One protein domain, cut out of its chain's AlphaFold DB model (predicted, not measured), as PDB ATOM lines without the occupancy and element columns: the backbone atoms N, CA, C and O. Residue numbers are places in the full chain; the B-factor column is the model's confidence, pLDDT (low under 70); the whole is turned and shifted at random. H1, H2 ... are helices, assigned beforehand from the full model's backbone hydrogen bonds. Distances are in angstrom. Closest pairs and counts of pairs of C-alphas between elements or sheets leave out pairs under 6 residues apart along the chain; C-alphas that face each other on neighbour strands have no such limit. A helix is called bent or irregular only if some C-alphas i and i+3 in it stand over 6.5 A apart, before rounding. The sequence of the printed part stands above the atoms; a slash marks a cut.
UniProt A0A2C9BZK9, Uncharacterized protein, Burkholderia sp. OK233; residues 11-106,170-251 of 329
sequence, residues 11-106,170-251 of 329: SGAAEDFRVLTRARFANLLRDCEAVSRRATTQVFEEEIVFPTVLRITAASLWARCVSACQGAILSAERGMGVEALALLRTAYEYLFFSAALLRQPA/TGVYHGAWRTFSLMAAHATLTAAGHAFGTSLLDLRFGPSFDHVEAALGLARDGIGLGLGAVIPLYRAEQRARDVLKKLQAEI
ATOM      1  N   SER A  11      25.971 -12.290  26.845       97.19
ATOM      2  CA  SER A  11      27.095 -11.661  26.152       97.19
ATOM      3  C   SER A  11      27.557 -10.356  26.812       97.19
ATOM      4  O   SER A  11      26.811  -9.694  27.539       97.19
ATOM      5  N   GLY A  12      28.773  -9.914  26.471       96.88
ATOM      6  CA  GLY A  12      29.272  -8.590  26.865       96.88
ATOM      7  C   GLY A  12      28.404  -7.427  26.359       96.88
ATOM      8  O   GLY A  12      28.305  -6.404  27.031       96.88
ATOM      9  N   ALA A  13      27.692  -7.608  25.241       95.88
ATOM     10  CA  ALA A  13      26.813  -6.583  24.680       95.88
ATOM     11  C   ALA A  13      25.643  -6.212  25.614       95.88
ATOM     12  O   ALA A  13      25.186  -5.070  25.602       95.88
ATOM     13  N   ALA A  14      25.171  -7.138  26.460       96.75
ATOM     14  CA  ALA A  14      24.151  -6.830  27.465       96.75
ATOM     15  C   ALA A  14      24.689  -5.911  28.580       96.75
ATOM     16  O   ALA A  14      23.954  -5.072  29.108       96.75
ATOM     17  N   GLU A  15      25.978  -6.022  28.919       97.31
ATOM     18  CA  GLU A  15      26.636  -5.116  29.868       97.31
ATOM     19  C   GLU A  15      26.916  -3.745  29.244       97.31
ATOM     20  O   GLU A  15      26.692  -2.724  29.899       97.31
ATOM     21  N   ASP A  16      27.297  -3.695  27.967       97.25
ATOM     22  CA  ASP A  16      27.406  -2.431  27.230       97.25
ATOM     23  C   ASP A  16      26.046  -1.716  27.174       97.25
ATOM     24  O   ASP A  16      25.942  -0.516  27.452       97.25
ATOM     25  N   PHE A  17      24.967  -2.465  26.920       97.94
ATOM     26  CA  PHE A  17      23.607  -1.931  26.960       97.94
ATOM     27  C   PHE A  17      23.238  -1.402  28.348       97.94
ATOM     28  O   PHE A  17      22.621  -0.341  28.457       97.94
ATOM     29  N   ARG A  18      23.669  -2.069  29.427       98.31
ATOM     30  CA  ARG A  18      23.466  -1.573  30.794       98.31
ATOM     31  C   ARG A  18      24.071  -0.193  31.008       98.31
ATOM     32  O   ARG A  18      23.423   0.650  31.631       98.31
ATOM     33  N   VAL A  19      25.262   0.080  30.475       98.44
ATOM     34  CA  VAL A  19      25.866   1.422  30.548       98.44
ATOM     35  C   VAL A  19      24.954   2.459  29.886       98.44
ATOM     36  O   VAL A  19      24.683   3.508  30.477       98.44
ATOM     37  N   LEU A  20      24.409   2.141  28.707       98.38
ATOM     38  CA  LEU A  20      23.470   3.011  27.993       98.38
ATOM     39  C   LEU A  20      22.169   3.222  28.777       98.38
ATOM     40  O   LEU A  20      21.704   4.358  28.899       98.38
ATOM     41  N   THR A  21      21.599   2.164  29.356       98.56
ATOM     42  CA  THR A  21      20.389   2.241  30.185       98.56
ATOM     43  C   THR A  21      20.607   3.119  31.412       98.56
ATOM     44  O   THR A  21      19.790   3.999  31.689       98.56
ATOM     45  N   ARG A  22      21.734   2.950  32.118       98.56
ATOM     46  CA  ARG A  22      22.077   3.770  33.291       98.56
ATOM     47  C   ARG A  22      22.298   5.236  32.935       98.56
ATOM     48  O   ARG A  22      21.903   6.098  33.714       98.56
ATOM     49  N   ALA A  23      22.871   5.528  31.768       98.44
ATOM     50  CA  ALA A  23      22.999   6.898  31.276       98.44
ATOM     51  C   ALA A  23      21.632   7.503  30.914       98.44
ATOM     52  O   ALA A  23      21.317   8.621  31.323       98.44
ATOM     53  N   ARG A  24      20.794   6.751  30.189       98.56
ATOM     54  CA  ARG A  24      19.493   7.217  29.689       98.56
ATOM     55  C   ARG A  24      18.454   7.414  30.795       98.56
ATOM     56  O   ARG A  24      17.717   8.394  30.762       98.56
ATOM     57  N   PHE A  25      18.396   6.510  31.771       98.44
ATOM     58  CA  PHE A  25      17.385   6.505  32.838       98.44
ATOM     59  C   PHE A  25      17.985   6.782  34.222       98.44
ATOM     60  O   PHE A  25      17.479   6.294  35.233       98.44
ATOM     61  N   ALA A  26      19.057   7.578  34.286       98.50
ATOM     62  CA  ALA A  26      19.843   7.807  35.502       98.50
ATOM     63  C   ALA A  26      19.002   8.212  36.726       98.50
ATOM     64  O   ALA A  26      19.217   7.700  37.825       98.50
ATOM     65  N   ASN A  27      18.035   9.117  36.547       98.44
ATOM     66  CA  ASN A  27      17.170   9.574  37.640       98.44
ATOM     67  C   ASN A  27      16.220   8.467  38.110       98.44
ATOM     68  O   ASN A  27      16.118   8.216  39.305       98.44
ATOM     69  N   LEU A  28      15.581   7.764  37.173       98.44
ATOM     70  CA  LEU A  28      14.636   6.699  37.500       98.44
ATOM     71  C   LEU A  28      15.326   5.531  38.215       98.44
ATOM     72  O   LEU A  28      14.815   5.031  39.210       98.44
ATOM     73  N   LEU A  29      16.517   5.138  37.759       98.62
ATOM     74  CA  LEU A  29      17.319   4.106  38.421       98.62
ATOM     75  C   LEU A  29      17.776   4.532  39.815       98.62
ATOM     76  O   LEU A  29      17.711   3.729  40.742       98.62
ATOM     77  N   ARG A  30      18.168   5.798  39.998       98.62
ATOM     78  CA  ARG A  30      18.490   6.335  41.326       98.62
ATOM     79  C   ARG A  30      17.295   6.238  42.272       98.62
ATOM     80  O   ARG A  30      17.468   5.849  43.426       98.62
ATOM     81  N   ASP A  31      16.096   6.551  41.788       98.56
ATOM     82  CA  ASP A  31      14.871   6.424  42.578       98.56
ATOM     83  C   ASP A  31      14.584   4.957  42.926       98.56
ATOM     84  O   ASP A  31      14.307   4.653  44.088       98.56
ATOM     85  N   CYS A  32      14.706   4.043  41.954       98.62
ATOM     86  CA  CYS A  32      14.590   2.597  42.163       98.62
ATOM     87  C   CYS A  32      15.560   2.102  43.244       98.62
ATOM     88  O   CYS A  32      15.151   1.422  44.185       98.62
ATOM     89  N   GLU A  33      16.838   2.467  43.143       98.69
ATOM     90  CA  GLU A  33      17.883   2.099  44.100       98.69
ATOM     91  C   GLU A  33      17.597   2.669  45.495       98.69
ATOM     92  O   GLU A  33      17.782   1.978  46.499       98.69
ATOM     93  N   ALA A  34      17.106   3.908  45.579       98.44
ATOM     94  CA  ALA A  34      16.761   4.545  46.845       98.44
ATOM     95  C   ALA A  34      15.589   3.841  47.549       98.44
ATOM     96  O   ALA A  34      15.686   3.537  48.743       98.44
ATOM     97  N   VAL A  35      14.493   3.546  46.837       98.38
ATOM     98  CA  VAL A  35      13.353   2.825  47.435       98.38
ATOM     99  C   VAL A  35      13.705   1.373  47.743       98.38
ATOM    100  O   VAL A  35      13.318   0.867  48.797       98.38
ATOM    101  N   SER A  36      14.496   0.729  46.882       98.56
ATOM    102  CA  SER A  36      14.968  -0.638  47.085       98.56
ATOM    103  C   SER A  36      15.837  -0.746  48.332       98.56
ATOM    104  O   SER A  36      15.556  -1.578  49.188       98.56
ATOM    105  N   ARG A  37      16.810   0.160  48.508       98.38
ATOM    106  CA  ARG A  37      17.662   0.204  49.704       98.38
ATOM    107  C   ARG A  37      16.836   0.325  50.980       98.38
ATOM    108  O   ARG A  37      17.065  -0.425  51.918       98.38
ATOM    109  N   ARG A  38      15.845   1.221  51.001       97.31
ATOM    110  CA  ARG A  38      14.943   1.381  52.155       97.31
ATOM    111  C   ARG A  38      14.166   0.102  52.460       97.31
ATOM    112  O   ARG A  38      14.052  -0.266  53.622       97.31
ATOM    113  N   ALA A  39      13.640  -0.565  51.436       97.31
ATOM    114  CA  ALA A  39      12.915  -1.821  51.604       97.31
ATOM    115  C   ALA A  39      13.825  -2.961  52.076       97.31
ATOM    116  O   ALA A  39      13.437  -3.727  52.950       97.31
ATOM    117  N   THR A  40      15.050  -3.044  51.559       97.81
ATOM    118  CA  THR A  40      16.056  -4.011  52.010       97.81
ATOM    119  C   THR A  40      16.453  -3.768  53.464       97.81
ATOM    120  O   THR A  40      16.429  -4.713  54.245       97.81
ATOM    121  N   THR A  41      16.726  -2.521  53.858       95.06
ATOM    122  CA  THR A  41      16.951  -2.154  55.265       95.06
ATOM    123  C   THR A  41      15.772  -2.585  56.135       95.06
ATOM    124  O   THR A  41      15.980  -3.248  57.140       95.06
ATOM    125  N   GLN A  42      14.528  -2.328  55.721       93.19
ATOM    126  CA  GLN A  42      13.357  -2.807  56.459       93.19
ATOM    127  C   GLN A  42      13.301  -4.342  56.580       93.19
ATOM    128  O   GLN A  42      12.921  -4.860  57.621       93.19
ATOM    129  N   VAL A  43      13.665  -5.090  55.536       93.81
ATOM    130  CA  VAL A  43      13.642  -6.562  55.571       93.81
ATOM    131  C   VAL A  43      14.713  -7.140  56.504       93.81
ATOM    132  O   VAL A  43      14.446  -8.145  57.158       93.81
ATOM    133  N   PHE A  44      15.907  -6.540  56.558       91.69
ATOM    134  CA  PHE A  44      17.046  -7.089  57.305       91.69
ATOM    135  C   PHE A  44      17.249  -6.488  58.698       91.69
ATOM    136  O   PHE A  44      17.713  -7.191  59.592       91.69
ATOM    137  N   GLU A  45      16.957  -5.202  58.879       86.88
ATOM    138  CA  GLU A  45      17.292  -4.461  60.101       86.88
ATOM    139  C   GLU A  45      16.081  -4.262  61.023       86.88
ATOM    140  O   GLU A  45      16.261  -4.043  62.220       86.88
ATOM    141  N   GLU A  46      14.848  -4.340  60.508       84.81
ATOM    142  CA  GLU A  46      13.647  -4.194  61.335       84.81
ATOM    143  C   GLU A  46      13.162  -5.559  61.856       84.81
ATOM    144  O   GLU A  46      12.884  -6.491  61.100       84.81
ATOM    145  N   GLU A  47      13.007  -5.674  63.177       87.12
ATOM    146  CA  GLU A  47      12.480  -6.885  63.807       87.12
ATOM    147  C   GLU A  47      10.970  -7.033  63.565       87.12
ATOM    148  O   GLU A  47      10.187  -6.080  63.674       87.12
ATOM    149  N   ILE A  48      10.529  -8.261  63.272       87.44
ATOM    150  CA  ILE A  48       9.101  -8.573  63.193       87.44
ATOM    151  C   ILE A  48       8.532  -8.576  64.609       87.44
ATOM    152  O   ILE A  48       8.769  -9.482  65.408       87.44
ATOM    153  N   VAL A  49       7.698  -7.587  64.894       78.75
ATOM    154  CA  VAL A  49       7.059  -7.441  66.200       78.75
ATOM    155  C   VAL A  49       6.009  -8.533  66.396       78.75
ATOM    156  O   VAL A  49       5.150  -8.699  65.531       78.75
ATOM    157  N   PHE A  50       6.037  -9.238  67.533       83.94
ATOM    158  CA  PHE A  50       5.136 -10.359  67.853       83.94
ATOM    159  C   PHE A  50       5.069 -11.397  66.717       83.94
ATOM    160  O   PHE A  50       4.058 -11.465  66.012       83.94
ATOM    161  N   PRO A  51       6.133 -12.190  66.502       90.25
ATOM    162  CA  PRO A  51       6.220 -13.107  65.371       90.25
ATOM    163  C   PRO A  51       5.148 -14.202  65.468       90.25
ATOM    164  O   PRO A  51       5.291 -15.195  66.174       90.25
ATOM    165  N   THR A  52       4.050 -14.009  64.744       93.75
ATOM    166  CA  THR A  52       3.025 -15.029  64.499       93.75
ATOM    167  C   THR A  52       3.228 -15.622  63.111       93.75
ATOM    168  O   THR A  52       3.823 -14.973  62.250       93.75
ATOM    169  N   VAL A  53       2.677 -16.818  62.857       94.94
ATOM    170  CA  VAL A  53       2.696 -17.444  61.520       94.94
ATOM    171  C   VAL A  53       2.256 -16.443  60.454       94.94
ATOM    172  O   VAL A  53       2.964 -16.234  59.481       94.94
ATOM    173  N   LEU A  54       1.155 -15.725  60.696       95.81
ATOM    174  CA  LEU A  54       0.660 -14.699  59.787       95.81
ATOM    175  C   LEU A  54       1.691 -13.605  59.476       95.81
ATOM    176  O   LEU A  54       1.877 -13.254  58.313       95.81
ATOM    177  N   ARG A  55       2.329 -13.031  60.503       94.88
ATOM    178  CA  ARG A  55       3.254 -11.900  60.324       94.88
ATOM    179  C   ARG A  55       4.554 -12.348  59.673       94.88
ATOM    180  O   ARG A  55       5.062 -11.637  58.815       94.88
ATOM    181  N   ILE A  56       5.037 -13.542  60.017       96.12
ATOM    182  CA  ILE A  56       6.182 -14.168  59.352       96.12
ATOM    183  C   ILE A  56       5.848 -14.429  57.881       96.12
ATOM    184  O   ILE A  56       6.619 -14.041  57.013       96.12
ATOM    185  N   THR A  57       4.681 -15.002  57.569       97.19
ATOM    186  CA  THR A  57       4.252 -15.217  56.179       97.19
ATOM    187  C   THR A  57       4.156 -13.899  55.412       97.19
ATOM    188  O   THR A  57       4.668 -13.808  54.298       97.19
ATOM    189  N   ALA A  58       3.563 -12.855  56.000       97.19
ATOM    190  CA  ALA A  58       3.472 -11.541  55.368       97.19
ATOM    191  C   ALA A  58       4.857 -10.916  55.119       97.19
ATOM    192  O   ALA A  58       5.092 -10.389  54.030       97.19
ATOM    193  N   ALA A  59       5.781 -11.015  56.081       96.81
ATOM    194  CA  ALA A  59       7.158 -10.543  55.940       96.81
ATOM    195  C   ALA A  59       7.932 -11.327  54.866       96.81
ATOM    196  O   ALA A  59       8.613 -10.727  54.039       96.81
ATOM    197  N   SER A  60       7.772 -12.652  54.814       97.62
ATOM    198  CA  SER A  60       8.379 -13.497  53.782       97.62
ATOM    199  C   SER A  60       7.871 -13.136  52.387       97.62
ATOM    200  O   SER A  60       8.666 -12.978  51.464       97.62
ATOM    201  N   LEU A  61       6.558 -12.946  52.222       98.19
ATOM    202  CA  LEU A  61       5.978 -12.487  50.956       98.19
ATOM    203  C   LEU A  61       6.478 -11.085  50.586       98.19
ATOM    204  O   LEU A  61       6.788 -10.834  49.424       98.19
ATOM    205  N   TRP A  62       6.638 -10.189  51.562       98.25
ATOM    206  CA  TRP A  62       7.231  -8.875  51.326       98.25
ATOM    207  C   TRP A  62       8.685  -8.972  50.846       98.25
ATOM    208  O   TRP A  62       9.029  -8.392  49.819       98.25
ATOM    209  N   ALA A  63       9.525  -9.774  51.501       98.12
ATOM    210  CA  ALA A  63      10.902  -9.999  51.066       98.12
ATOM    211  C   ALA A  63      10.969 -10.575  49.638       98.12
ATOM    212  O   ALA A  63      11.791 -10.149  48.823       98.12
ATOM    213  N   ARG A  64      10.058 -11.498  49.294       98.62
ATOM    214  CA  ARG A  64       9.922 -12.040  47.933       98.62
ATOM    215  C   ARG A  64       9.483 -10.978  46.921       98.62
ATOM    216  O   ARG A  64      10.015 -10.968  45.814       98.62
ATOM    217  N   CYS A  65       8.577 -10.071  47.292       98.62
ATOM    218  CA  CYS A  65       8.202  -8.913  46.477       98.62
ATOM    219  C   CYS A  65       9.415  -8.016  46.188       98.62
ATOM    220  O   CYS A  65       9.707  -7.744  45.025       98.62
ATOM    221  N   VAL A  66      10.167  -7.626  47.225       98.50
ATOM    222  CA  VAL A  66      11.365  -6.778  47.091       98.50
ATOM    223  C   VAL A  66      12.397  -7.427  46.172       98.50
ATOM    224  O   VAL A  66      12.873  -6.784  45.237       98.50
ATOM    225  N   SER A  67      12.693  -8.711  46.387       98.69
ATOM    226  CA  SER A  67      13.638  -9.467  45.561       98.69
ATOM    227  C   SER A  67      13.184  -9.568  44.099       98.69
ATOM    228  O   SER A  67      13.995  -9.375  43.194       98.69
ATOM    229  N   ALA A  68      11.893  -9.801  43.840       98.56
ATOM    230  CA  ALA A  68      11.358  -9.850  42.481       98.56
ATOM    231  C   ALA A  68      11.418  -8.479  41.778       98.56
ATOM    232  O   ALA A  68      11.803  -8.413  40.612       98.56
ATOM    233  N   CYS A  69      11.126  -7.377  42.482       98.75
ATOM    234  CA  CYS A  69      11.308  -6.024  41.945       98.75
ATOM    235  C   CYS A  69      12.782  -5.712  41.643       98.75
ATOM    236  O   CYS A  69      13.079  -5.119  40.610       98.75
ATOM    237  N   GLN A  70      13.714  -6.124  42.508       98.75
ATOM    238  CA  GLN A  70      15.154  -5.987  42.255       98.75
ATOM    239  C   GLN A  70      15.588  -6.792  41.026       98.75
ATOM    240  O   GLN A  70      16.308  -6.266  40.182       98.75
ATOM    241  N   GLY A  71      15.100  -8.027  40.881       98.75
ATOM    242  CA  GLY A  71      15.311  -8.831  39.678       98.75
ATOM    243  C   GLY A  71      14.803  -8.123  38.421       98.75
ATOM    244  O   GLY A  71      15.532  -8.025  37.440       98.75
ATOM    245  N   ALA A  72      13.601  -7.544  38.475       98.62
ATOM    246  CA  ALA A  72      13.043  -6.781  37.363       98.62
ATOM    247  C   ALA A  72      13.898  -5.557  36.994       98.62
ATOM    248  O   ALA A  72      14.118  -5.310  35.812       98.62
ATOM    249  N   ILE A  73      14.425  -4.820  37.981       98.75
ATOM    250  CA  ILE A  73      15.348  -3.697  37.743       98.75
ATOM    251  C   ILE A  73      16.611  -4.186  37.024       98.75
ATOM    252  O   ILE A  73      16.995  -3.614  36.007       98.75
ATOM    253  N   LEU A  74      17.217  -5.277  37.503       98.62
ATOM    254  CA  LEU A  74      18.433  -5.848  36.913       98.62
ATOM    255  C   LEU A  74      18.219  -6.371  35.483       98.62
ATOM    256  O   LEU A  74      19.125  -6.248  34.653       98.62
ATOM    257  N   SER A  75      17.046  -6.942  35.194       98.56
ATOM    258  CA  SER A  75      16.634  -7.360  33.849       98.56
ATOM    259  C   SER A  75      16.417  -6.152  32.933       98.56
ATOM    260  O   SER A  75      16.968  -6.103  31.835       98.56
ATOM    261  N   ALA A  76      15.688  -5.135  33.402       98.56
ATOM    262  CA  ALA A  76      15.435  -3.915  32.639       98.56
ATOM    263  C   ALA A  76      16.734  -3.157  32.318       98.56
ATOM    264  O   ALA A  76      16.900  -2.669  31.201       98.56
ATOM    265  N   GLU A  77      17.692  -3.120  33.251       98.56
ATOM    266  CA  GLU A  77      19.027  -2.554  33.021       98.56
ATOM    267  C   GLU A  77      19.734  -3.187  31.812       98.56
ATOM    268  O   GLU A  77      20.377  -2.476  31.043       98.56
ATOM    269  N   ARG A  78      19.555  -4.495  31.592       98.50
ATOM    270  CA  ARG A  78      20.144  -5.262  30.478       98.50
ATOM    271  C   ARG A  78      19.276  -5.292  29.218       98.50
ATOM    272  O   ARG A  78      19.539  -6.071  28.307       98.50
ATOM    273  N   GLY A  79      18.235  -4.462  29.161       97.88
ATOM    274  CA  GLY A  79      17.321  -4.386  28.021       97.88
ATOM    275  C   GLY A  79      16.347  -5.561  27.909       97.88
ATOM    276  O   GLY A  79      15.766  -5.761  26.846       97.88
ATOM    277  N   MET A  80      16.155  -6.328  28.987       97.94
ATOM    278  CA  MET A  80      15.187  -7.429  29.083       97.94
ATOM    279  C   MET A  80      13.851  -6.911  29.641       97.94
ATOM    280  O   MET A  80      13.418  -7.282  30.736       97.94
ATOM    281  N   GLY A  81      13.241  -5.948  28.943       97.38
ATOM    282  CA  GLY A  81      12.058  -5.233  29.433       97.38
ATOM    283  C   GLY A  81      10.836  -6.134  29.633       97.38
ATOM    284  O   GLY A  81      10.131  -6.000  30.633       97.38
ATOM    285  N   VAL A  82      10.598  -7.091  28.730       96.69
ATOM    286  CA  VAL A  82       9.464  -8.029  28.827       96.69
ATOM    287  C   VAL A  82       9.655  -8.988  30.005       96.69
ATOM    288  O   VAL A  82       8.740  -9.174  30.806       96.69
ATOM    289  N   GLU A  83      10.858  -9.530  30.186       97.75
ATOM    290  CA  GLU A  83      11.197 -10.403  31.313       97.75
ATOM    291  C   GLU A  83      11.089  -9.653  32.646       97.75
ATOM    292  O   GLU A  83      10.590 -10.199  33.634       97.75
ATOM    293  N   ALA A  84      11.469  -8.372  32.670       98.06
ATOM    294  CA  ALA A  84      11.264  -7.515  33.829       98.06
ATOM    295  C   ALA A  84       9.771  -7.360  34.175       98.06
ATOM    296  O   ALA A  84       9.399  -7.466  35.346       98.06
ATOM    297  N   LEU A  85       8.888  -7.177  33.184       97.56
ATOM    298  CA  LEU A  85       7.435  -7.136  33.410       97.56
ATOM    299  C   LEU A  85       6.886  -8.474  33.936       97.56
ATOM    300  O   LEU A  85       6.006  -8.475  34.803       97.56
ATOM    301  N   ALA A  86       7.412  -9.609  33.466       97.44
ATOM    302  CA  ALA A  86       7.039 -10.924  33.987       97.44
ATOM    303  C   ALA A  86       7.409 -11.069  35.477       97.44
ATOM    304  O   ALA A  86       6.572 -11.494  36.276       97.44
ATOM    305  N   LEU A  87       8.612 -10.634  35.875       98.19
ATOM    306  CA  LEU A  87       9.030 -10.605  37.283       98.19
ATOM    307  C   LEU A  87       8.155  -9.669  38.127       98.19
ATOM    308  O   LEU A  87       7.777 -10.013  39.251       98.19
ATOM    309  N   LEU A  88       7.774  -8.511  37.580       98.25
ATOM    310  CA  LEU A  88       6.896  -7.565  38.269       98.25
ATOM    311  C   LEU A  88       5.508  -8.136  38.523       98.25
ATOM    312  O   LEU A  88       4.959  -7.896  39.596       98.25
ATOM    313  N   ARG A  89       4.947  -8.936  37.610       97.56
ATOM    314  CA  ARG A  89       3.681  -9.639  37.873       97.56
ATOM    315  C   ARG A  89       3.758 -10.428  39.182       97.56
ATOM    316  O   ARG A  89       2.884 -10.287  40.038       97.56
ATOM    317  N   THR A  90       4.806 -11.232  39.338       98.06
ATOM    318  CA  THR A  90       5.033 -12.032  40.545       98.06
ATOM    319  C   THR A  90       5.273 -11.142  41.768       98.06
ATOM    320  O   THR A  90       4.717 -11.401  42.834       98.06
ATOM    321  N   ALA A  91       6.030 -10.051  41.618       98.44
ATOM    322  CA  ALA A  91       6.263  -9.098  42.701       98.44
ATOM    323  C   ALA A  91       4.957  -8.480  43.233       98.44
ATOM    324  O   ALA A  91       4.741  -8.440  44.445       98.44
ATOM    325  N   TYR A  92       4.070  -8.036  42.339       98.50
ATOM    326  CA  TYR A  92       2.780  -7.450  42.708       98.50
ATOM    327  C   TYR A  92       1.839  -8.470  43.353       98.50
ATOM    328  O   TYR A  92       1.134  -8.131  44.298       98.50
ATOM    329  N   GLU A  93       1.859  -9.725  42.909       98.50
ATOM    330  CA  GLU A  93       1.091 -10.790  43.557       98.50
ATOM    331  C   GLU A  93       1.534 -11.007  45.010       98.50
ATOM    332  O   GLU A  93       0.704 -11.002  45.922       98.50
ATOM    333  N   TYR A  94       2.847 -11.095  45.251       98.69
ATOM    334  CA  TYR A  94       3.386 -11.177  46.609       98.69
ATOM    335  C   TYR A  94       3.021  -9.958  47.462       98.69
ATOM    336  O   TYR A  94       2.677 -10.115  48.636       98.69
ATOM    337  N   LEU A  95       3.045  -8.758  46.876       98.62
ATOM    338  CA  LEU A  95       2.609  -7.535  47.545       98.62
ATOM    339  C   LEU A  95       1.136  -7.612  47.965       98.62
ATOM    340  O   LEU A  95       0.820  -7.311  49.117       98.62
ATOM    341  N   PHE A  96       0.240  -8.041  47.068       98.69
ATOM    342  CA  PHE A  96      -1.189  -8.154  47.365       98.69
ATOM    343  C   PHE A  96      -1.437  -9.098  48.540       98.69
ATOM    344  O   PHE A  96      -2.117  -8.720  49.492       98.69
ATOM    345  N   PHE A  97      -0.839 -10.291  48.524       98.75
ATOM    346  CA  PHE A  97      -1.014 -11.259  49.606       98.75
ATOM    347  C   PHE A  97      -0.372 -10.810  50.923       98.75
ATOM    348  O   PHE A  97      -0.988 -10.968  51.980       98.75
ATOM    349  N   SER A  98       0.820 -10.207  50.877       98.31
ATOM    350  CA  SER A  98       1.474  -9.649  52.066       98.31
ATOM    351  C   SER A  98       0.597  -8.579  52.727       98.31
ATOM    352  O   SER A  98       0.275  -8.675  53.912       98.31
ATOM    353  N   ALA A  99       0.121  -7.602  51.950       98.19
ATOM    354  CA  ALA A  99      -0.739  -6.536  52.449       98.19
ATOM    355  C   ALA A  99      -2.113  -7.055  52.920       98.19
ATOM    356  O   ALA A  99      -2.627  -6.593  53.942       98.19
ATOM    357  N   ALA A 100      -2.697  -8.030  52.215       98.44
ATOM    358  CA  ALA A 100      -3.975  -8.634  52.583       98.44
ATOM    359  C   ALA A 100      -3.908  -9.347  53.939       98.44
ATOM    360  O   ALA A 100      -4.805  -9.164  54.759       98.44
ATOM    361  N   LEU A 101      -2.828 -10.088  54.219       97.94
ATOM    362  CA  LEU A 101      -2.616 -10.745  55.515       97.94
ATOM    363  C   LEU A 101      -2.606  -9.748  56.677       97.94
ATOM    364  O   LEU A 101      -3.191 -10.010  57.726       97.94
ATOM    365  N   LEU A 102      -1.964  -8.594  56.488       96.38
ATOM    366  CA  LEU A 102      -1.870  -7.566  57.528       96.38
ATOM    367  C   LEU A 102      -3.191  -6.840  57.769       96.38
ATOM    368  O   LEU A 102      -3.425  -6.359  58.877       96.38
ATOM    369  N   ARG A 103      -4.047  -6.750  56.748       96.69
ATOM    370  CA  ARG A 103      -5.366  -6.118  56.859       96.69
ATOM    371  C   ARG A 103      -6.444  -7.068  57.356       96.69
ATOM    372  O   ARG A 103      -7.304  -6.649  58.122       96.69
ATOM    373  N   GLN A 104      -6.406  -8.325  56.929       97.94
ATOM    374  CA  GLN A 104      -7.411  -9.320  57.271       97.94
ATOM    375  C   GLN A 104      -6.744 -10.640  57.672       97.94
ATOM    376  O   GLN A 104      -6.445 -11.474  56.815       97.94
ATOM    377  N   PRO A 105      -6.584 -10.891  58.985       96.56
ATOM    378  CA  PRO A 105      -5.892 -12.076  59.469       96.56
ATOM    379  C   PRO A 105      -6.447 -13.419  58.986       96.56
ATOM    380  O   PRO A 105      -5.695 -14.373  58.810       96.56
ATOM    381  N   ALA A 106      -7.752 -13.484  58.706       97.19
ATOM    382  CA  ALA A 106      -8.415 -14.673  58.172       97.19
ATOM    383  C   ALA A 106      -7.899 -15.111  56.784       97.19
ATOM    384  O   ALA A 106      -8.162 -16.233  56.367       97.19
ATOM    385  N   THR A 170      -6.924  -2.641  44.088       98.25
ATOM    386  CA  THR A 170      -7.650  -3.058  42.869       98.25
ATOM    387  C   THR A 170      -7.233  -2.273  41.622       98.25
ATOM    388  O   THR A 170      -7.106  -2.853  40.546       98.25
ATOM    389  N   GLY A 171      -6.938  -0.973  41.752       97.50
ATOM    390  CA  GLY A 171      -6.423  -0.159  40.646       97.50
ATOM    391  C   GLY A 171      -5.084  -0.672  40.104       97.50
ATOM    392  O   GLY A 171      -4.901  -0.774  38.893       97.50
ATOM    393  N   VAL A 172      -4.183  -1.089  40.996       97.50
ATOM    394  CA  VAL A 172      -2.889  -1.690  40.636       97.50
ATOM    395  C   VAL A 172      -3.093  -3.067  40.008       97.50
ATOM    396  O   VAL A 172      -2.459  -3.396  39.007       97.50
ATOM    397  N   TYR A 173      -4.025  -3.860  40.540       98.00
ATOM    398  CA  TYR A 173      -4.378  -5.150  39.956       98.00
ATOM    399  C   TYR A 173      -4.852  -5.009  38.500       98.00
ATOM    400  O   TYR A 173      -4.360  -5.705  37.610       98.00
ATOM    401  N   HIS A 174      -5.780  -4.086  38.236       97.00
ATOM    402  CA  HIS A 174      -6.327  -3.890  36.895       97.00
ATOM    403  C   HIS A 174      -5.350  -3.212  35.932       97.00
ATOM    404  O   HIS A 174      -5.270  -3.640  34.784       97.00
ATOM    405  N   GLY A 175      -4.622  -2.182  36.375       94.81
ATOM    406  CA  GLY A 175      -3.751  -1.390  35.502       94.81
ATOM    407  C   GLY A 175      -2.387  -2.025  35.243       94.81
ATOM    408  O   GLY A 175      -1.913  -2.041  34.110       94.81
ATOM    409  N   ALA A 176      -1.764  -2.578  36.282       93.94
ATOM    410  CA  ALA A 176      -0.417  -3.126  36.216       93.94
ATOM    411  C   ALA A 176      -0.459  -4.655  36.072       93.94
ATOM    412  O   ALA A 176      -0.134  -5.204  35.020       93.94
ATOM    413  N   TRP A 177      -0.948  -5.357  37.098       95.31
ATOM    414  CA  TRP A 177      -0.831  -6.817  37.187       95.31
ATOM    415  C   TRP A 177      -1.495  -7.561  36.015       95.31
ATOM    416  O   TRP A 177      -0.883  -8.457  35.422       95.31
ATOM    417  N   ARG A 178      -2.724  -7.187  35.622       93.62
ATOM    418  CA  ARG A 178      -3.416  -7.810  34.474       93.62
ATOM    419  C   ARG A 178      -2.731  -7.518  33.142       93.62
ATOM    420  O   ARG A 178      -2.692  -8.395  32.282       93.62
ATOM    421  N   THR A 179      -2.177  -6.323  32.981       92.25
ATOM    422  CA  THR A 179      -1.455  -5.927  31.768       92.25
ATOM    423  C   THR A 179      -0.206  -6.786  31.586       92.25
ATOM    424  O   THR A 179      -0.026  -7.395  30.534       92.25
ATOM    425  N   PHE A 180       0.600  -6.960  32.637       90.38
ATOM    426  CA  PHE A 180       1.811  -7.798  32.572       90.38
ATOM    427  C   PHE A 180       1.472  -9.270  32.371       90.38
ATOM    428  O   PHE A 180       2.187 -10.005  31.691       90.38
ATOM    429  N   SER A 181       0.344  -9.697  32.939       90.12
ATOM    430  CA  SER A 181      -0.175 -11.043  32.743       90.12
ATOM    431  C   SER A 181      -0.411 -11.355  31.268       90.12
ATOM    432  O   SER A 181      -0.061 -12.442  30.817       90.12
ATOM    433  N   LEU A 182      -0.966 -10.395  30.526       92.81
ATOM    434  CA  LEU A 182      -1.215 -10.520  29.095       92.81
ATOM    435  C   LEU A 182       0.068 -10.383  28.262       92.81
ATOM    436  O   LEU A 182       0.270 -11.167  27.337       92.81
ATOM    437  N   MET A 183       0.902  -9.390  28.583       93.56
ATOM    438  CA  MET A 183       2.048  -8.991  27.758       93.56
ATOM    439  C   MET A 183       3.302  -9.844  27.954       93.56
ATOM    440  O   MET A 183       4.090  -9.949  27.025       93.56
ATOM    441  N   ALA A 184       3.523 -10.406  29.144       93.38
ATOM    442  CA  ALA A 184       4.832 -10.964  29.496       93.38
ATOM    443  C   ALA A 184       4.780 -12.353  30.145       93.38
ATOM    444  O   ALA A 184       5.685 -13.154  29.955       93.38
ATOM    445  N   ALA A 185       3.743 -12.657  30.930       91.44
ATOM    446  CA  ALA A 185       3.742 -13.875  31.748       91.44
ATOM    447  C   ALA A 185       3.113 -15.101  31.070       91.44
ATOM    448  O   ALA A 185       3.414 -16.236  31.432       91.44
ATOM    449  N   HIS A 186       2.185 -14.890  30.139       93.00
ATOM    450  CA  HIS A 186       1.497 -15.971  29.440       93.00
ATOM    451  C   HIS A 186       1.995 -16.074  28.000       93.00
ATOM    452  O   HIS A 186       2.253 -15.055  27.364       93.00
ATOM    453  N   ALA A 187       2.061 -17.300  27.469       93.56
ATOM    454  CA  ALA A 187       2.400 -17.588  26.073       93.56
ATOM    455  C   ALA A 187       1.252 -17.189  25.123       93.56
ATOM    456  O   ALA A 187       0.619 -18.022  24.477       93.56
ATOM    457  N   THR A 188       0.928 -15.898  25.098       93.81
ATOM    458  CA  THR A 188      -0.083 -15.306  24.223       93.81
ATOM    459  C   THR A 188       0.570 -14.793  22.945       93.81
ATOM    460  O   THR A 188       1.768 -14.515  22.911       93.81
ATOM    461  N   LEU A 189      -0.230 -14.595  21.894       94.25
ATOM    462  CA  LEU A 189       0.253 -13.940  20.675       94.25
ATOM    463  C   LEU A 189       0.730 -12.505  20.937       94.25
ATOM    464  O   LEU A 189       1.632 -12.034  20.255       94.25
ATOM    465  N   THR A 190       0.166 -11.822  21.938       92.69
ATOM    466  CA  THR A 190       0.639 -10.499  22.365       92.69
ATOM    467  C   THR A 190       2.058 -10.581  22.923       92.69
ATOM    468  O   THR A 190       2.910  -9.810  22.496       92.69
ATOM    469  N   ALA A 191       2.325 -11.542  23.813       92.31
ATOM    470  CA  ALA A 191       3.660 -11.752  24.365       92.31
ATOM    471  C   ALA A 191       4.665 -12.172  23.285       92.31
ATOM    472  O   ALA A 191       5.736 -11.581  23.175       92.31
ATOM    473  N   ALA A 192       4.293 -13.128  22.427       93.19
ATOM    474  CA  ALA A 192       5.129 -13.562  21.308       93.19
ATOM    475  C   ALA A 192       5.412 -12.423  20.312       93.19
ATOM    476  O   ALA A 192       6.504 -12.341  19.759       93.19
ATOM    477  N   GLY A 193       4.452 -11.515  20.111       93.56
ATOM    478  CA  GLY A 193       4.599 -10.353  19.237       93.56
ATOM    479  C   GLY A 193       5.720  -9.401  19.658       93.56
ATOM    480  O   GLY A 193       6.304  -8.755  18.795       93.56
ATOM    481  N   HIS A 194       6.078  -9.350  20.946       92.31
ATOM    482  CA  HIS A 194       7.201  -8.534  21.421       92.31
ATOM    483  C   HIS A 194       8.572  -9.046  20.964       92.31
ATOM    484  O   HIS A 194       9.536  -8.286  21.005       92.31
ATOM    485  N   ALA A 195       8.661 -10.292  20.489       92.88
ATOM    486  CA  ALA A 195       9.876 -10.818  19.877       92.88
ATOM    487  C   ALA A 195      10.078 -10.326  18.435       92.88
ATOM    488  O   ALA A 195      11.086 -10.661  17.829       92.88
ATOM    489  N   PHE A 196       9.148  -9.559  17.858       93.75
ATOM    490  CA  PHE A 196       9.248  -9.077  16.482       93.75
ATOM    491  C   PHE A 196       9.322  -7.553  16.420       93.75
ATOM    492  O   PHE A 196       8.728  -6.840  17.227       93.75
ATOM    493  N   GLY A 197      10.066  -7.050  15.438       91.00
ATOM    494  CA  GLY A 197      10.151  -5.628  15.145       91.00
ATOM    495  C   GLY A 197       8.967  -5.088  14.353       91.00
ATOM    496  O   GLY A 197       7.807  -5.412  14.586       91.00
ATOM    497  N   THR A 198       9.256  -4.247  13.361       89.12
ATOM    498  CA  THR A 198       8.218  -3.684  12.478       89.12
ATOM    499  C   THR A 198       7.668  -4.700  11.472       89.12
ATOM    500  O   THR A 198       6.735  -4.389  10.735       89.12
ATOM    501  N   SER A 199       8.260  -5.895  11.402       92.62
ATOM    502  CA  SER A 199       7.903  -6.976  10.484       92.62
ATOM    503  C   SER A 199       7.947  -8.322  11.205       92.62
ATOM    504  O   SER A 199       8.815  -8.541  12.045       92.62
ATOM    505  N   LEU A 200       7.075  -9.259  10.810       89.88
ATOM    506  CA  LEU A 200       7.082 -10.649  11.300       89.88
ATOM    507  C   LEU A 200       8.344 -11.434  10.897       89.88
ATOM    508  O   LEU A 200       8.561 -12.536  11.387       89.88
ATOM    509  N   LEU A 201       9.161 -10.888   9.993       92.56
ATOM    510  CA  LEU A 201      10.447 -11.470   9.596       92.56
ATOM    511  C   LEU A 201      11.632 -10.890  10.387       92.56
ATOM    512  O   LEU A 201      12.744 -11.390  10.259       92.56
ATOM    513  N   ASP A 202      11.406  -9.841  11.184       92.19
ATOM    514  CA  ASP A 202      12.417  -9.193  12.026       92.19
ATOM    515  C   ASP A 202      12.331  -9.763  13.446       92.19
ATOM    516  O   ASP A 202      11.764  -9.129  14.339       92.19
ATOM    517  N   LEU A 203      12.810 -10.998  13.637       93.69
ATOM    518  CA  LEU A 203      12.906 -11.605  14.965       93.69
ATOM    519  C   LEU A 203      13.996 -10.884  15.769       93.69
ATOM    520  O   LEU A 203      15.181 -10.965  15.454       93.69
ATOM    521  N   ARG A 204      13.583 -10.208  16.835       92.62
ATOM    522  CA  ARG A 204      14.441  -9.473  17.757       92.62
ATOM    523  C   ARG A 204      14.675 -10.298  19.006       92.62
ATOM    524  O   ARG A 204      13.801 -10.438  19.856       92.62
ATOM    525  N   PHE A 205      15.894 -10.802  19.128       94.75
ATOM    526  CA  PHE A 205      16.383 -11.426  20.345       94.75
ATOM    527  C   PHE A 205      17.635 -10.680  20.801       94.75
ATOM    528  O   PHE A 205      18.713 -10.885  20.255       94.75
ATOM    529  N   GLY A 206      17.476  -9.762  21.755       96.12
ATOM    530  CA  GLY A 206      18.569  -8.953  22.287       96.12
ATOM    531  C   GLY A 206      18.086  -7.748  23.102       96.12
ATOM    532  O   GLY A 206      16.880  -7.497  23.168       96.12
ATOM    533  N   PRO A 207      19.013  -6.998  23.728       97.19
ATOM    534  CA  PRO A 207      18.699  -5.815  24.514       97.19
ATOM    535  C   PRO A 207      17.904  -4.771  23.731       97.19
ATOM    536  O   PRO A 207      18.278  -4.371  22.628       97.19
ATOM    537  N   SER A 208      16.817  -4.303  24.336       96.94
ATOM    538  CA  SER A 208      15.956  -3.255  23.799       96.94
ATOM    539  C   SER A 208      15.596  -2.255  24.896       96.94
ATOM    540  O   SER A 208      15.575  -2.581  26.081       96.94
ATOM    541  N   PHE A 209      15.299  -1.013  24.507       97.62
ATOM    542  CA  PHE A 209      14.707  -0.034  25.423       97.62
ATOM    543  C   PHE A 209      13.198  -0.230  25.604       97.62
ATOM    544  O   PHE A 209      12.601   0.425  26.461       97.62
ATOM    545  N   ASP A 210      12.584  -1.114  24.817       95.88
ATOM    546  CA  ASP A 210      11.164  -1.425  24.910       95.88
ATOM    547  C   ASP A 210      10.824  -1.891  26.327       95.88
ATOM    548  O   ASP A 210      11.470  -2.767  26.900       95.88
ATOM    549  N   HIS A 211       9.803  -1.260  26.907       96.25
ATOM    550  CA  HIS A 211       9.304  -1.507  28.265       96.25
ATOM    551  C   HIS A 211      10.286  -1.249  29.418       96.25
ATOM    552  O   HIS A 211       9.869  -1.365  30.567       96.25
ATOM    553  N   VAL A 212      11.538  -0.841  29.170       98.06
ATOM    554  CA  VAL A 212      12.535  -0.591  30.232       98.06
ATOM    555  C   VAL A 212      12.064   0.497  31.197       98.06
ATOM    556  O   VAL A 212      12.044   0.284  32.407       98.06
ATOM    557  N   GLU A 213      11.627   1.647  30.678       98.19
ATOM    558  CA  GLU A 213      11.137   2.756  31.509       98.19
ATOM    559  C   GLU A 213       9.908   2.350  32.333       98.19
ATOM    560  O   GLU A 213       9.850   2.608  33.537       98.19
ATOM    561  N   ALA A 214       8.956   1.662  31.695       97.06
ATOM    562  CA  ALA A 214       7.753   1.174  32.358       97.06
ATOM    563  C   ALA A 214       8.110   0.193  33.481       97.06
ATOM    564  O   ALA A 214       7.660   0.375  34.611       97.06
ATOM    565  N   ALA A 215       8.954  -0.804  33.205       98.12
ATOM    566  CA  ALA A 215       9.382  -1.789  34.191       98.12
ATOM    567  C   ALA A 215      10.088  -1.132  35.386       98.12
ATOM    568  O   ALA A 215       9.755  -1.423  36.533       98.12
ATOM    569  N   LEU A 216      11.006  -0.191  35.145       98.56
ATOM    570  CA  LEU A 216      11.687   0.536  36.218       98.56
ATOM    571  C   LEU A 216      10.705   1.355  37.070       98.56
ATOM    572  O   LEU A 216      10.717   1.245  38.297       98.56
ATOM    573  N   GLY A 217       9.809   2.123  36.441       98.12
ATOM    574  CA  GLY A 217       8.786   2.897  37.152       98.12
ATOM    575  C   GLY A 217       7.869   2.017  38.000       98.12
ATOM    576  O   GLY A 217       7.641   2.296  39.174       98.12
ATOM    577  N   LEU A 218       7.423   0.894  37.441       98.12
ATOM    578  CA  LEU A 218       6.561  -0.066  38.124       98.12
ATOM    579  C   LEU A 218       7.271  -0.797  39.267       98.12
ATOM    580  O   LEU A 218       6.628  -1.075  40.279       98.12
ATOM    581  N   ALA A 219       8.564  -1.096  39.137       98.56
ATOM    582  CA  ALA A 219       9.365  -1.663  40.221       98.56
ATOM    583  C   ALA A 219       9.490  -0.674  41.386       98.56
ATOM    584  O   ALA A 219       9.232  -1.037  42.538       98.56
ATOM    585  N   ARG A 220       9.827   0.589  41.084       98.56
ATOM    586  CA  ARG A 220       9.892   1.674  42.072       98.56
ATOM    587  C   ARG A 220       8.561   1.829  42.805       98.56
ATOM    588  O   ARG A 220       8.537   1.844  44.035       98.56
ATOM    589  N   ASP A 221       7.467   1.920  42.055       98.25
ATOM    590  CA  ASP A 221       6.135   2.164  42.606       98.25
ATOM    591  C   ASP A 221       5.646   0.968  43.430       98.25
ATOM    592  O   ASP A 221       5.119   1.155  44.525       98.25
ATOM    593  N   GLY A 222       5.901  -0.264  42.975       98.25
ATOM    594  CA  GLY A 222       5.574  -1.484  43.712       98.25
ATOM    595  C   GLY A 222       6.291  -1.560  45.063       98.25
ATOM    596  O   GLY A 222       5.655  -1.820  46.088       98.25
ATOM    597  N   ILE A 223       7.591  -1.245  45.096       98.50
ATOM    598  CA  ILE A 223       8.356  -1.167  46.351       98.50
ATOM    599  C   ILE A 223       7.814  -0.039  47.244       98.50
ATOM    600  O   ILE A 223       7.613  -0.240  48.442       98.50
ATOM    601  N   GLY A 224       7.551   1.141  46.677       98.25
ATOM    602  CA  GLY A 224       7.013   2.288  47.412       98.25
ATOM    603  C   GLY A 224       5.658   2.000  48.068       98.25
ATOM    604  O   GLY A 224       5.459   2.314  49.244       98.25
ATOM    605  N   LEU A 225       4.748   1.352  47.336       98.06
ATOM    606  CA  LEU A 225       3.453   0.899  47.847       98.06
ATOM    607  C   LEU A 225       3.622  -0.129  48.971       98.06
ATOM    608  O   LEU A 225       2.970  -0.015  50.013       98.06
ATOM    609  N   GLY A 226       4.515  -1.102  48.785       97.69
ATOM    610  CA  GLY A 226       4.798  -2.134  49.778       97.69
ATOM    611  C   GLY A 226       5.341  -1.582  51.086       97.69
ATOM    612  O   GLY A 226       4.778  -1.883  52.137       97.69
ATOM    613  N   LEU A 227       6.322  -0.676  51.025       96.94
ATOM    614  CA  LEU A 227       6.872   0.018  52.196       96.94
ATOM    615  C   LEU A 227       5.782   0.641  53.075       96.94
ATOM    616  O   LEU A 227       5.887   0.597  54.297       96.94
ATOM    617  N   GLY A 228       4.741   1.223  52.468       95.38
ATOM    618  CA  GLY A 228       3.597   1.787  53.187       95.38
ATOM    619  C   GLY A 228       2.637   0.726  53.729       95.38
ATOM    620  O   GLY A 228       2.164   0.834  54.863       95.38
ATOM    621  N   ALA A 229       2.357  -0.308  52.937       96.38
ATOM    622  CA  ALA A 229       1.419  -1.369  53.292       96.38
ATOM    623  C   ALA A 229       1.921  -2.260  54.439       96.38
ATOM    624  O   ALA A 229       1.114  -2.721  55.247       96.38
ATOM    625  N   VAL A 230       3.239  -2.466  54.540       95.38
ATOM    626  CA  VAL A 230       3.841  -3.379  55.521       95.38
ATOM    627  C   VAL A 230       4.332  -2.707  56.805       95.38
ATOM    628  O   VAL A 230       4.766  -3.399  57.721       95.38
ATOM    629  N   ILE A 231       4.176  -1.383  56.950       93.31
ATOM    630  CA  ILE A 231       4.494  -0.640  58.190       93.31
ATOM    631  C   ILE A 231       4.001  -1.344  59.473       93.31
ATOM    632  O   ILE A 231       4.748  -1.362  60.461       93.31
ATOM    633  N   PRO A 232       2.780  -1.926  59.520       91.06
ATOM    634  CA  PRO A 232       2.289  -2.591  60.724       91.06
ATOM    635  C   PRO A 232       3.143  -3.774  61.200       91.06
ATOM    636  O   PRO A 232       3.065  -4.093  62.389       91.06
ATOM    637  N   LEU A 233       3.950  -4.406  60.332       87.50
ATOM    638  CA  LEU A 233       4.852  -5.509  60.700       87.50
ATOM    639  C   LEU A 233       5.922  -5.078  61.705       87.50
ATOM    640  O   LEU A 233       6.212  -5.827  62.639       87.50
ATOM    641  N   TYR A 234       6.431  -3.859  61.550       83.81
ATOM    642  CA  TYR A 234       7.657  -3.420  62.210       83.81
ATOM    643  C   TYR A 234       7.420  -2.316  63.255       83.81
ATOM    644  O   TYR A 234       8.119  -2.224  64.258       83.81
ATOM    645  N   ARG A 235       6.379  -1.480  63.096       73.38
ATOM    646  CA  ARG A 235       6.169  -0.301  63.969       73.38
ATOM    647  C   ARG A 235       5.306  -0.513  65.214       73.38
ATOM    648  O   ARG A 235       5.174   0.419  66.012       73.38
ATOM    649  N   ALA A 236       4.715  -1.691  65.419       60.16
ATOM    650  CA  ALA A 236       3.912  -1.939  66.624       60.16
ATOM    651  C   ALA A 236       4.757  -1.832  67.912       60.16
ATOM    652  O   ALA A 236       4.251  -1.403  68.950       60.16
ATOM    653  N   GLU A 237       6.058  -2.120  67.826       52.25
ATOM    654  CA  GLU A 237       6.966  -2.067  68.964       52.25
ATOM    655  C   GLU A 237       7.280  -0.659  69.422       52.25
ATOM    656  O   GLU A 237       7.444  -0.484  70.615       52.25
ATOM    657  N   GLN A 238       7.370   0.348  68.549       61.53
ATOM    658  CA  GLN A 238       7.730   1.683  69.029       61.53
ATOM    659  C   GLN A 238       6.638   2.200  69.964       61.53
ATOM    660  O   GLN A 238       6.918   2.579  71.089       61.53
ATOM    661  N   ARG A 239       5.364   2.071  69.572       64.94
ATOM    662  CA  ARG A 239       4.246   2.440  70.449       64.94
ATOM    663  C   ARG A 239       4.119   1.531  71.665       64.94
ATOM    664  O   ARG A 239       3.846   2.039  72.744       64.94
ATOM    665  N   ALA A 240       4.300   0.218  71.523       65.50
ATOM    666  CA  ALA A 240       4.221  -0.696  72.662       65.50
ATOM    667  C   ALA A 240       5.380  -0.485  73.652       65.50
ATOM    668  O   ALA A 240       5.140  -0.457  74.854       65.50
ATOM    669  N   ARG A 241       6.606  -0.257  73.165       67.69
ATOM    670  CA  ARG A 241       7.791   0.106  73.959       67.69
ATOM    671  C   ARG A 241       7.639   1.487  74.574       67.69
ATOM    672  O   ARG A 241       7.975   1.633  75.739       67.69
ATOM    673  N   ASP A 242       7.095   2.470  73.862       77.25
ATOM    674  CA  ASP A 242       6.821   3.802  74.411       77.25
ATOM    675  C   ASP A 242       5.756   3.725  75.519       77.25
ATOM    676  O   ASP A 242       5.916   4.335  76.575       77.25
ATOM    677  N   VAL A 243       4.704   2.919  75.331       80.75
ATOM    678  CA  VAL A 243       3.675   2.667  76.354       80.75
ATOM    679  C   VAL A 243       4.248   1.892  77.541       80.75
ATOM    680  O   VAL A 243       4.000   2.279  78.678       80.75
ATOM    681  N   LEU A 244       5.041   0.842  77.312       80.75
ATOM    682  CA  LEU A 244       5.696   0.077  78.376       80.75
ATOM    683  C   LEU A 244       6.697   0.937  79.146       80.75
ATOM    684  O   LEU A 244       6.669   0.926  80.369       80.75
ATOM    685  N   LYS A 245       7.522   1.738  78.464       83.19
ATOM    686  CA  LYS A 245       8.423   2.712  79.099       83.19
ATOM    687  C   LYS A 245       7.643   3.728  79.924       83.19
ATOM    688  O   LYS A 245       8.061   4.033  81.034       83.19
ATOM    689  N   LYS A 246       6.505   4.219  79.419       86.44
ATOM    690  CA  LYS A 246       5.634   5.140  80.158       86.44
ATOM    691  C   LYS A 246       5.037   4.486  81.407       86.44
ATOM    692  O   LYS A 246       5.116   5.075  82.476       86.44
ATOM    693  N   LEU A 247       4.523   3.260  81.301       84.88
ATOM    694  CA  LEU A 247       4.010   2.497  82.445       84.88
ATOM    695  C   LEU A 247       5.114   2.195  83.467       84.88
ATOM    696  O   LEU A 247       4.898   2.337  84.666       84.88
ATOM    697  N   GLN A 248       6.312   1.827  83.008       85.44
ATOM    698  CA  GLN A 248       7.470   1.597  83.873       85.44
ATOM    699  C   GLN A 248       7.890   2.889  84.590       85.44
ATOM    700  O   GLN A 248       8.223   2.858  85.770       85.44
ATOM    701  N   ALA A 249       7.855   4.029  83.894       83.94
ATOM    702  CA  ALA A 249       8.138   5.338  84.472       83.94
ATOM    703  C   ALA A 249       7.060   5.780  85.473       83.94
ATOM    704  O   ALA A 249       7.411   6.369  86.485       83.94
ATOM    705  N   GLU A 250       5.781   5.467  85.246       84.75
ATOM    706  CA  GLU A 250       4.701   5.697  86.221       84.75
ATOM    707  C   GLU A 250       4.913   4.838  87.481       84.75
ATOM    708  O   GLU A 250       4.891   5.362  88.591       84.75
ATOM    709  N   ILE A 251       5.244   3.551  87.321       83.62
ATOM    710  CA  ILE A 251       5.560   2.644  88.441       83.62
ATOM    711  C   ILE A 251       6.779   3.133  89.241       83.62
ATOM    712  O   ILE A 251       6.776   3.070  90.470       83.62
TER     713      ILE A 251
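Overview. This is residues 11 to 106 and 170 to 251 of the 329 residues of an uncharacterized protein of Burkholderia sp. OK233 (UniProt A0A2C9BZK9). Four long helices, H2, H3, H4 and H7, make a bundle; H5 packs on H4, and H1 lies crosswise at one end, where short H6 and the loop 194 to 211 also lie. H8 leaves the other end, and its residues 241 to 251 stick out as an arm. The printed part has 178 residues with eight named helices, H1 to H8 in order, and no named strand: all helix. It is loose, with a radius of gyration of the C-alphas of 19.7 A, and spans 79 by 35 by 24 A.

Along the chain. H1, residues 12 to 24, begins at C-alpha 12 (29.272, -8.590, 26.865). H2 is residues 26 to 45, 27.6 A; H3 53 to 77, 36.1 A; H4 81 to 103, 32.5 A. After the cut come H5, 170 to 185, with a kink of 25 degrees near residue 177; H6, 189 to 193; H7, 212 to 229, 25.6 A; and H8, 231 to 251, 30.4 A, ending at C-alpha 251 (5.560, 2.644, 88.441). H5 and H8 are only just irregular: C-alphas 182 and 185 are 6.55 A apart, 233 and 236 7.0 A.

Arrangement. The hub, H3, touches H4 in a hairpin, a shallow tilt of 19 degrees, opposite ways; the closest C-alphas, of Ala 72 and Ala 84, are 4.0 A apart. H7 touches H2, closest at C-alphas 32 and 220, 4.8 A. H5 touches H4, closest at C-alphas 185 and 86, 5.0 A, and H6 only at the corner, closest at C-alphas 183 and 191, 4.7 A. H1 touches H3 about perpendicular, 82 degrees, C-alphas 18 and 77 closest at 5.1 A. H7 and H8 meet only through their link. Every O i to N i+4 pair is within hydrogen-bond range in H1, H2, H3, H6 and H7, against 18 of 19 in H4, 9 of 12 in H5 and 13 of 17 in H8.

Size, cuts and confidence. The farthest C-alphas, of Leu 201 and Ile 251, are 80.2 A apart. Residues 107 to 169 are not printed, a gap of 19.2 A between C-alphas 106 and 170. The link H6 to H7 is long. Residues 236 to 241 have pLDDT under 70.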